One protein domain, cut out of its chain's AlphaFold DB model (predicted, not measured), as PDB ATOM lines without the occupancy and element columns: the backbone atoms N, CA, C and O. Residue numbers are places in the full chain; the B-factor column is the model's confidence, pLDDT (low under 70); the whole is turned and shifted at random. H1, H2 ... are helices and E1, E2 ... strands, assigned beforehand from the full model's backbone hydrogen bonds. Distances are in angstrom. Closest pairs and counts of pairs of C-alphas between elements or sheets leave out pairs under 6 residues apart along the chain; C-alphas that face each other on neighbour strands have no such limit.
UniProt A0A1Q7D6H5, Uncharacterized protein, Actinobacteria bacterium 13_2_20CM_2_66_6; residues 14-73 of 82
ATOM      1  N   GLU A  14     113.020  10.404  29.226       82.19
ATOM      2  CA  GLU A  14     112.840   8.961  29.443       82.19
ATOM      3  C   GLU A  14     114.084   8.308  30.061       82.19
ATOM      4  O   GLU A  14     113.980   7.335  30.802       82.19
ATOM      5  N   ARG A  15     115.277   8.859  29.795       81.19
ATOM      6  CA  ARG A  15     116.533   8.375  30.387       81.19
ATOM      7  C   ARG A  15     116.702   8.787  31.850       81.19
ATOM      8  O   ARG A  15     117.538   8.210  32.537       81.19
ATOM      9  N   GLY A  16     115.933   9.772  32.315       72.44
ATOM     10  CA  GLY A  16     115.928  10.245  33.700       72.44
ATOM     11  C   GLY A  16     115.004   9.452  34.629       72.44
ATOM     12  O   GLY A  16     115.133   9.573  35.841       72.44
ATOM     13  N   ALA A  17     114.123   8.598  34.092       68.25
ATOM     14  CA  ALA A  17     113.057   7.911  34.837       68.25
ATOM     15  C   ALA A  17     113.524   6.900  35.913       68.25
ATOM     16  O   ALA A  17     112.691   6.297  36.580       68.25
ATOM     17  N   GLY A  18     114.835   6.683  36.070       65.44
ATOM     18  CA  GLY A  18     115.416   5.784  37.077       65.44
ATOM     19  C   GLY A  18     115.927   6.472  38.347       65.44
ATOM     20  O   GLY A  18     116.528   5.801  39.182       65.44
ATOM     21  N   TRP A  19     115.762   7.790  38.478       70.25
ATOM     22  CA  TRP A  19     116.166   8.540  39.669       70.25
ATOM     23  C   TRP A  19     114.979   8.608  40.629       70.25
ATOM     24  O   TRP A  19     113.928   9.095  40.220       70.25
ATOM     25  N   GLU A  20     115.144   8.112  41.862       66.00
ATOM     26  CA  GLU A  20     114.042   7.883  42.821       66.00
ATOM     27  C   GLU A  20     113.125   9.107  43.002       66.00
ATOM     28  O   GLU A  20     111.909   8.941  42.984       66.00
ATOM     29  N   ASP A  21     113.694  10.320  43.030       72.94
ATOM     30  CA  ASP A  21     112.954  11.585  43.197       72.94
ATOM     31  C   ASP A  21     113.009  12.511  41.962       72.94
ATOM     32  O   ASP A  21     112.590  13.668  42.004       72.94
ATOM     33  N   GLY A  22     113.539  12.021  40.834       80.44
ATOM     34  CA  GLY A  22     113.740  12.823  39.624       80.44
ATOM     35  C   GLY A  22     114.791  13.946  39.761       80.44
ATOM     36  O   GLY A  22     115.522  14.036  40.750       80.44
ATOM     37  N   PRO A  23     114.958  14.787  38.723       86.31
ATOM     38  CA  PRO A  23     115.904  15.899  38.751       86.31
ATOM     39  C   PRO A  23     115.359  17.092  39.550       86.31
ATOM     40  O   PRO A  23     114.240  17.536  39.319       86.31
ATOM     41  N   ASN A  24     116.198  17.704  40.396       88.06
ATOM     42  CA  ASN A  24     115.848  18.947  41.107       88.06
ATOM     43  C   ASN A  24     115.517  20.109  40.151       88.06
ATOM     44  O   ASN A  24     114.714  20.977  40.470       88.06
ATOM     45  N   LEU A  25     116.173  20.162  38.988       90.19
ATOM     46  CA  LEU A  25     115.970  21.192  37.974       90.19
ATOM     47  C   LEU A  25     116.001  20.551  36.589       90.19
ATOM     48  O   LEU A  25     116.925  19.794  36.283       90.19
ATOM     49  N   TRP A  26     115.032  20.886  35.740       92.12
ATOM     50  CA  TRP A  26     115.017  20.446  34.344       92.12
ATOM     51  C   TRP A  26     114.273  21.429  33.435       92.12
ATOM     52  O   TRP A  26     113.425  22.205  33.881       92.12
ATOM     53  N   TRP A  27     114.653  21.434  32.157       95.19
ATOM     54  CA  TRP A  27     114.151  22.350  31.132       95.19
ATOM     55  C   TRP A  27     114.369  21.757  29.723       95.19
ATOM     56  O   TRP A  27     115.275  20.934  29.543       95.19
ATOM     57  N   PRO A  28     113.564  22.147  28.718       95.06
ATOM     58  CA  PRO A  28     113.789  21.801  27.314       95.06
ATOM     59  C   PRO A  28     115.047  22.483  26.760       95.06
ATOM     60  O   PRO A  28     115.492  23.498  27.285       95.06
ATOM     61  N   ASP A  29     115.611  21.970  25.664       94.69
ATOM     62  CA  ASP A  29     116.866  22.480  25.072       94.69
ATOM     63  C   ASP A  29     116.820  23.985  24.720       94.69
ATOM     64  O   ASP A  29     117.805  24.707  24.880       94.69
ATOM     65  N   ASP A  30     115.642  24.485  24.334       96.19
ATOM     66  CA  ASP A  30     115.392  25.899  24.032       96.19
ATOM     67  C   ASP A  30     115.243  26.795  25.277       96.19
ATOM     68  O   ASP A  30     115.158  28.018  25.152       96.19
ATOM     69  N   ARG A  31     115.249  26.205  26.481       94.94
ATOM     70  CA  ARG A  31     115.049  26.870  27.778       94.94
ATOM     71  C   ARG A  31     113.750  27.675  27.859       94.94
ATOM     72  O   ARG A  31     113.690  28.653  28.604       94.94
ATOM     73  N   ALA A  32     112.717  27.283  27.112       96.88
ATOM     74  CA  ALA A  32     111.458  28.020  27.092       96.88
ATOM     75  C   ALA A  32     110.768  28.049  28.467       96.88
ATOM     76  O   ALA A  32     110.133  29.042  28.801       96.88
ATOM     77  N   TRP A  33     110.911  26.997  29.276       96.62
ATOM     78  CA  TRP A  33     110.369  26.885  30.634       96.62
ATOM     79  C   TRP A  33     111.314  26.072  31.525       96.62
ATOM     80  O   TRP A  33     112.272  25.476  31.040       96.62
ATOM     81  N   CYS A  34     111.070  26.035  32.829       95.56
ATOM     82  CA  CYS A  34     111.800  25.183  33.758       95.56
ATOM     83  C   CYS A  34     110.892  24.664  34.870       95.56
ATOM     84  O   CYS A  34     109.878  25.276  35.208       95.56
ATOM     85  N   VAL A  35     111.292  23.538  35.451       93.94
ATOM     86  CA  VAL A  35     110.708  23.005  36.680       93.94
ATOM     87  C   VAL A  35     111.798  22.953  37.739       93.94
ATOM     88  O   VAL A  35     112.926  22.547  37.448       93.94
ATOM     89  N   ALA A  36     111.455  23.380  38.949       92.19
ATOM     90  CA  ALA A  36     112.314  23.330  40.119       92.19
ATOM     91  C   ALA A  36     111.609  22.571  41.246       92.19
ATOM     92  O   ALA A  36     110.562  23.000  41.733       92.19
ATOM     93  N   SER A  37     112.213  21.469  41.666       89.06
ATOM     94  CA  SER A  37     111.790  20.641  42.789       89.06
ATOM     95  C   SER A  37     112.867  20.728  43.867       89.06
ATOM     96  O   SER A  37     114.055  20.584  43.580       89.06
ATOM     97  N   GLU A  38     112.465  21.012  45.101       83.94
ATOM     98  CA  GLU A  38     113.364  21.026  46.257       83.94
ATOM     99  C   GLU A  38     113.019  19.837  47.145       83.94
ATOM    100  O   GLU A  38     111.845  19.557  47.367       83.94
ATOM    101  N   ILE A  39     114.039  19.155  47.667       81.31
ATOM    102  CA  ILE A  39     113.847  17.906  48.422       81.31
ATOM    103  C   ILE A  39     113.034  18.100  49.708       81.31
ATOM    104  O   ILE A  39     112.458  17.152  50.229       81.31
ATOM    105  N   ASP A  40     113.015  19.329  50.222       81.69
ATOM    106  CA  ASP A  40     112.353  19.680  51.473       81.69
ATOM    107  C   ASP A  40     110.880  20.071  51.262       81.69
ATOM    108  O   ASP A  40     110.168  20.301  52.242       81.69
ATOM    109  N   PHE A  41     110.407  20.161  50.011       81.75
ATOM    110  CA  PHE A  41     109.044  20.583  49.689       81.75
ATOM    111  C   PHE A  41     108.257  19.492  48.956       81.75
ATOM    112  O   PHE A  41     108.784  18.839  48.059       81.75
ATOM    113  N   PRO A  42     106.959  19.329  49.268       85.69
ATOM    114  CA  PRO A  42     106.097  18.374  48.577       85.69
ATOM    115  C   PRO A  42     105.597  18.892  47.216       85.69
ATOM    116  O   PRO A  42     104.783  18.240  46.569       85.69
ATOM    117  N   TYR A  43     106.046  20.074  46.789       87.94
ATOM    118  CA  TYR A  43     105.606  20.745  45.572       87.94
ATOM    119  C   TYR A  43     106.788  21.142  44.688       87.94
ATOM    120  O   TYR A  43     107.935  21.235  45.123       87.94
ATOM    121  N   SER A  44     106.488  21.394  43.417       91.69
ATOM    122  CA  SER A  44     107.452  21.875  42.428       91.69
ATOM    123  C   SER A  44     107.002  23.212  41.860       91.69
ATOM    124  O   SER A  44     105.816  23.425  41.613       91.69
ATOM    125  N   TYR A  45     107.956  24.099  41.602       93.38
ATOM    126  CA  TYR A  45     107.707  25.326  40.862       93.38
ATOM    127  C   TYR A  45     107.853  25.074  39.370       93.38
ATOM    128  O   TYR A  45     108.792  24.407  38.937       93.38
ATOM    129  N   VAL A  46     106.960  25.669  38.584       95.56
ATOM    130  CA  VAL A  46     107.080  25.718  37.128       95.56
ATOM    131  C   VAL A  46     107.146  27.175  36.698       95.56
ATOM    132  O   VAL A  46     106.273  27.971  37.040       95.56
ATOM    133  N   GLY A  47     108.195  27.529  35.962       95.44
ATOM    134  CA  GLY A  47     108.394  28.859  35.399       95.44
ATOM    135  C   GLY A  47     108.411  28.795  33.879       95.44
ATOM    136  O   GLY A  47     109.034  27.909  33.304       95.44
ATOM    137  N   GLY A  48     107.745  29.728  33.208       96.25
ATOM    138  CA  GLY A  48     107.681  29.734  31.752       96.25
ATOM    139  C   GLY A  48     106.740  30.804  31.201       96.25
ATOM    140  O   GLY A  48     106.309  31.691  31.942       96.25
ATOM    141  N   PRO A  49     106.421  30.734  29.901       96.94
ATOM    142  CA  PRO A  49     105.519  31.655  29.232       96.94
ATOM    143  C   PRO A  49     104.107  31.608  29.826       96.94
ATOM    144  O   PRO A  49     103.659  30.579  30.333       96.94
ATOM    145  N   THR A  50     103.383  32.725  29.751       96.19
ATOM    146  CA  THR A  50     102.060  32.866  30.380       96.19
ATOM    147  C   THR A  50     101.051  31.822  29.905       96.19
ATOM    148  O   THR A  50     100.282  31.312  30.712       96.19
ATOM    149  N   ASP A  51     101.039  31.491  28.615       97.31
ATOM    150  CA  ASP A  51     100.151  30.478  28.035       97.31
ATOM    151  C   ASP A  51     100.428  29.075  28.593       97.31
ATOM    152  O   ASP A  51      99.489  28.356  28.933       97.31
ATOM    153  N   LEU A  52     101.701  28.712  28.775       96.75
ATOM    154  CA  LEU A  52     102.094  27.474  29.449       96.75
ATOM    155  C   LEU A  52     101.579  27.439  30.891       96.75
ATOM    156  O   LEU A  52     100.970  26.449  31.297       96.75
ATOM    157  N   ILE A  53     101.773  28.519  31.653       96.94
ATOM    158  CA  ILE A  53     101.332  28.584  33.054       96.94
ATOM    159  C   ILE A  53      99.804  28.513  33.152       96.94
ATOM    160  O   ILE A  53      99.278  27.766  33.973       96.94
ATOM    161  N   VAL A  54      99.081  29.220  32.279       97.56
ATOM    162  CA  VAL A  54      97.613  29.143  32.197       97.56
ATOM    163  C   VAL A  54      97.147  27.713  31.918       97.56
ATOM    164  O   VAL A  54      96.216  27.246  32.569       97.56
ATOM    165  N   ASN A  55      97.804  26.998  31.000       97.69
ATOM    166  CA  ASN A  55      97.458  25.611  30.690       97.69
ATOM    167  C   ASN A  55      97.705  24.664  31.872       97.69
ATOM    168  O   ASN A  55      96.883  23.784  32.110       97.69
ATOM    169  N   ILE A  56      98.796  24.850  32.626       96.69
ATOM    170  CA  ILE A  56      99.086  24.064  33.837       96.69
ATOM    171  C   ILE A  56      98.017  24.306  34.904       96.69
ATOM    172  O   ILE A  56      97.450  23.348  35.422       96.69
ATOM    173  N   LEU A  57      97.704  25.573  35.187       96.94
ATOM    174  CA  LEU A  57      96.696  25.954  36.182       96.94
ATOM    175  C   LEU A  57      95.289  25.456  35.825       96.94
ATOM    176  O   LEU A  57      94.477  25.212  36.712       96.94
ATOM    177  N   ALA A  58      94.986  25.319  34.534       97.31
ATOM    178  CA  ALA A  58      93.704  24.813  34.054       97.31
ATOM    179  C   ALA A  58      93.647  23.277  33.943       97.31
ATOM    180  O   ALA A  58      92.586  22.731  33.624       97.31
ATOM    181  N   HIS A  59      94.760  22.566  34.150       97.25
ATOM    182  CA  HIS A  59      94.823  21.132  33.900       97.25
ATOM    183  C   HIS A  59      94.153  20.342  35.040       97.25
ATOM    184  O   HIS A  59      94.632  20.373  36.170       97.25
ATOM    185  N   PRO A  60      93.097  19.550  34.774       95.00
ATOM    186  CA  PRO A  60      92.246  18.977  35.828       95.00
ATOM    187  C   PRO A  60      92.927  17.903  36.688       95.00
ATOM    188  O   PRO A  60      92.403  17.533  37.732       95.00
ATOM    189  N   PHE A  61      94.067  17.378  36.238       95.94
ATOM    190  CA  PHE A  61      94.852  16.378  36.969       95.94
ATOM    191  C   PHE A  61      96.046  16.971  37.727       95.94
ATOM    192  O   PHE A  61      96.791  16.214  38.343       95.94
ATOM    193  N   LEU A  62      96.265  18.288  37.645       94.12
ATOM    194  CA  LEU A  62      97.330  18.969  38.372       94.12
ATOM    195  C   LEU A  62      96.719  19.818  39.484       94.12
ATOM    196  O   LEU A  62      95.827  20.627  39.244       94.12
ATOM    197  N   GLU A  63      97.235  19.656  40.695       94.31
ATOM    198  CA  GLU A  63      97.025  20.625  41.762       94.31
ATOM    199  C   GLU A  63      98.064  21.735  41.591       94.31
ATOM    200  O   GLU A  63      99.262  21.509  41.753       94.31
ATOM    201  N   ALA A  64      97.616  22.918  41.176       95.06
ATOM    202  CA  ALA A  64      98.506  24.026  40.864       95.06
ATOM    203  C   ALA A  64      97.909  25.357  41.320       95.06
ATOM    204  O   ALA A  64      96.723  25.631  41.133       95.06
ATOM    205  N   THR A  65      98.762  26.213  41.876       93.69
ATOM    206  CA  THR A  65      98.420  27.579  42.276       93.69
ATOM    207  C   THR A  65      99.416  28.568  41.671       93.69
ATOM    208  O   THR A  65     100.574  28.216  41.428       93.69
ATOM    209  N   PRO A  66      98.998  29.812  41.373       92.88
ATOM    210  CA  PRO A  66      99.935  30.840  40.941       92.88
ATOM    211  C   PRO A  66     100.935  31.146  42.058       92.88
ATOM    212  O   PRO A  66     100.524  31.458  43.172       92.88
ATOM    213  N   ALA A  67     102.226  31.109  41.734       90.75
ATOM    214  CA  ALA A  67     103.290  31.546  42.628       90.75
ATOM    215  C   ALA A  67     103.748  32.966  42.271       90.75
ATOM    216  O   ALA A  67     103.910  33.323  41.100       90.75
ATOM    217  N   THR A  68     103.996  33.776  43.290       85.00
ATOM    218  CA  THR A  68     104.501  35.144  43.209       85.00
ATOM    219  C   THR A  68     105.745  35.289  44.083       85.00
ATOM    220  O   THR A  68     105.956  34.535  45.026       85.00
ATOM    221  N   LEU A  69     106.577  36.299  43.814       80.00
ATOM    222  CA  LEU A  69     107.783  36.554  44.620       80.00
ATOM    223  C   LEU A  69     107.483  36.949  46.077       80.00
ATOM    224  O   LEU A  69     108.398  36.993  46.893       80.00
ATOM    225  N   ALA A  70     106.232  37.296  46.382       78.19
ATOM    226  CA  ALA A  70     105.795  37.629  47.732       78.19
ATOM    227  C   ALA A  70     105.358  36.393  48.531       78.19
ATOM    228  O   ALA A  70     105.164  36.504  49.742       78.19
ATOM    229  N   ASP A  71     105.204  35.240  47.875       75.81
ATOM    230  CA  ASP A  71     104.812  34.011  48.547       75.81
ATOM    231  C   ASP A  71     105.993  33.454  49.345       75.81
ATOM    232  O   ASP A  71     107.127  33.359  48.866       75.81
ATOM    233  N   GLY A  72     105.723  33.112  50.605       67.06
ATOM    234  CA  GLY A  72     106.677  32.393  51.435       67.06
ATOM    235  C   GLY A  72     106.884  30.979  50.897       67.06
ATOM    236  O   GLY A  72     105.950  30.339  50.428       67.06
ATOM    237  N   ILE A  73     108.116  30.481  50.988       60.31
ATOM    238  CA  ILE A  73     108.477  29.118  50.560       60.31
ATOM    239  C   ILE A  73     108.434  28.102  51.714       60.31
ATOM    240  O   ILE A  73     108.890  26.978  51.575       60.31
TER     241      ILE A  73
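Overview. This is residues 14 to 73 of the 82 residues of an uncharacterized protein of Actinobacteria bacterium 13_2_20CM_2_66_6 (UniProt A0A1Q7D6H5). Little regular structure: a small two-stranded hairpin, E1 and E2, has short helix H1 after it, and long unnamed stretches at both ends. Residues 14 to 20 stick out, and residues 25 to 26 pair antiparallel with residues 35 to 36 of E1. The printed part has 60 residues, 16 of them in named elements, in the order E1, E2, H1, class mixed. It is only just compact, close to loose, with a radius of gyration of the C-alphas of 12.5 A and spans of 31 by 27 by 23 A.

Arrangement. E1, residues 34 to 37, and E2, residues 44 to 47, form an antiparallel hairpin at 162 degrees; N 34 and O 47 are 2.8 A apart, within hydrogen-bond range. H1, residues 50 to 57, is apart from E1. The closest C-alphas of E2 and H1, Gly 47 and Ile 53, are 7.4 A apart. In H1 every O i to N i+4 pair is within hydrogen-bond range.

Along the chain. E1 begins at C-alpha 34 (111.800, 25.183, 33.758) and measures 10.1 A, E2 10.0 A. H1 measures 10.5 A, ending at C-alpha 57 (96.696, 25.954, 36.182).

Size, cuts and confidence. The farthest C-alphas, Arg 15 and Ala 70, are 35.7 A apart. The printed part has no cut. No link is long. pLDDT is under 70 at residues 17 to 18, 20 and 72 to 73.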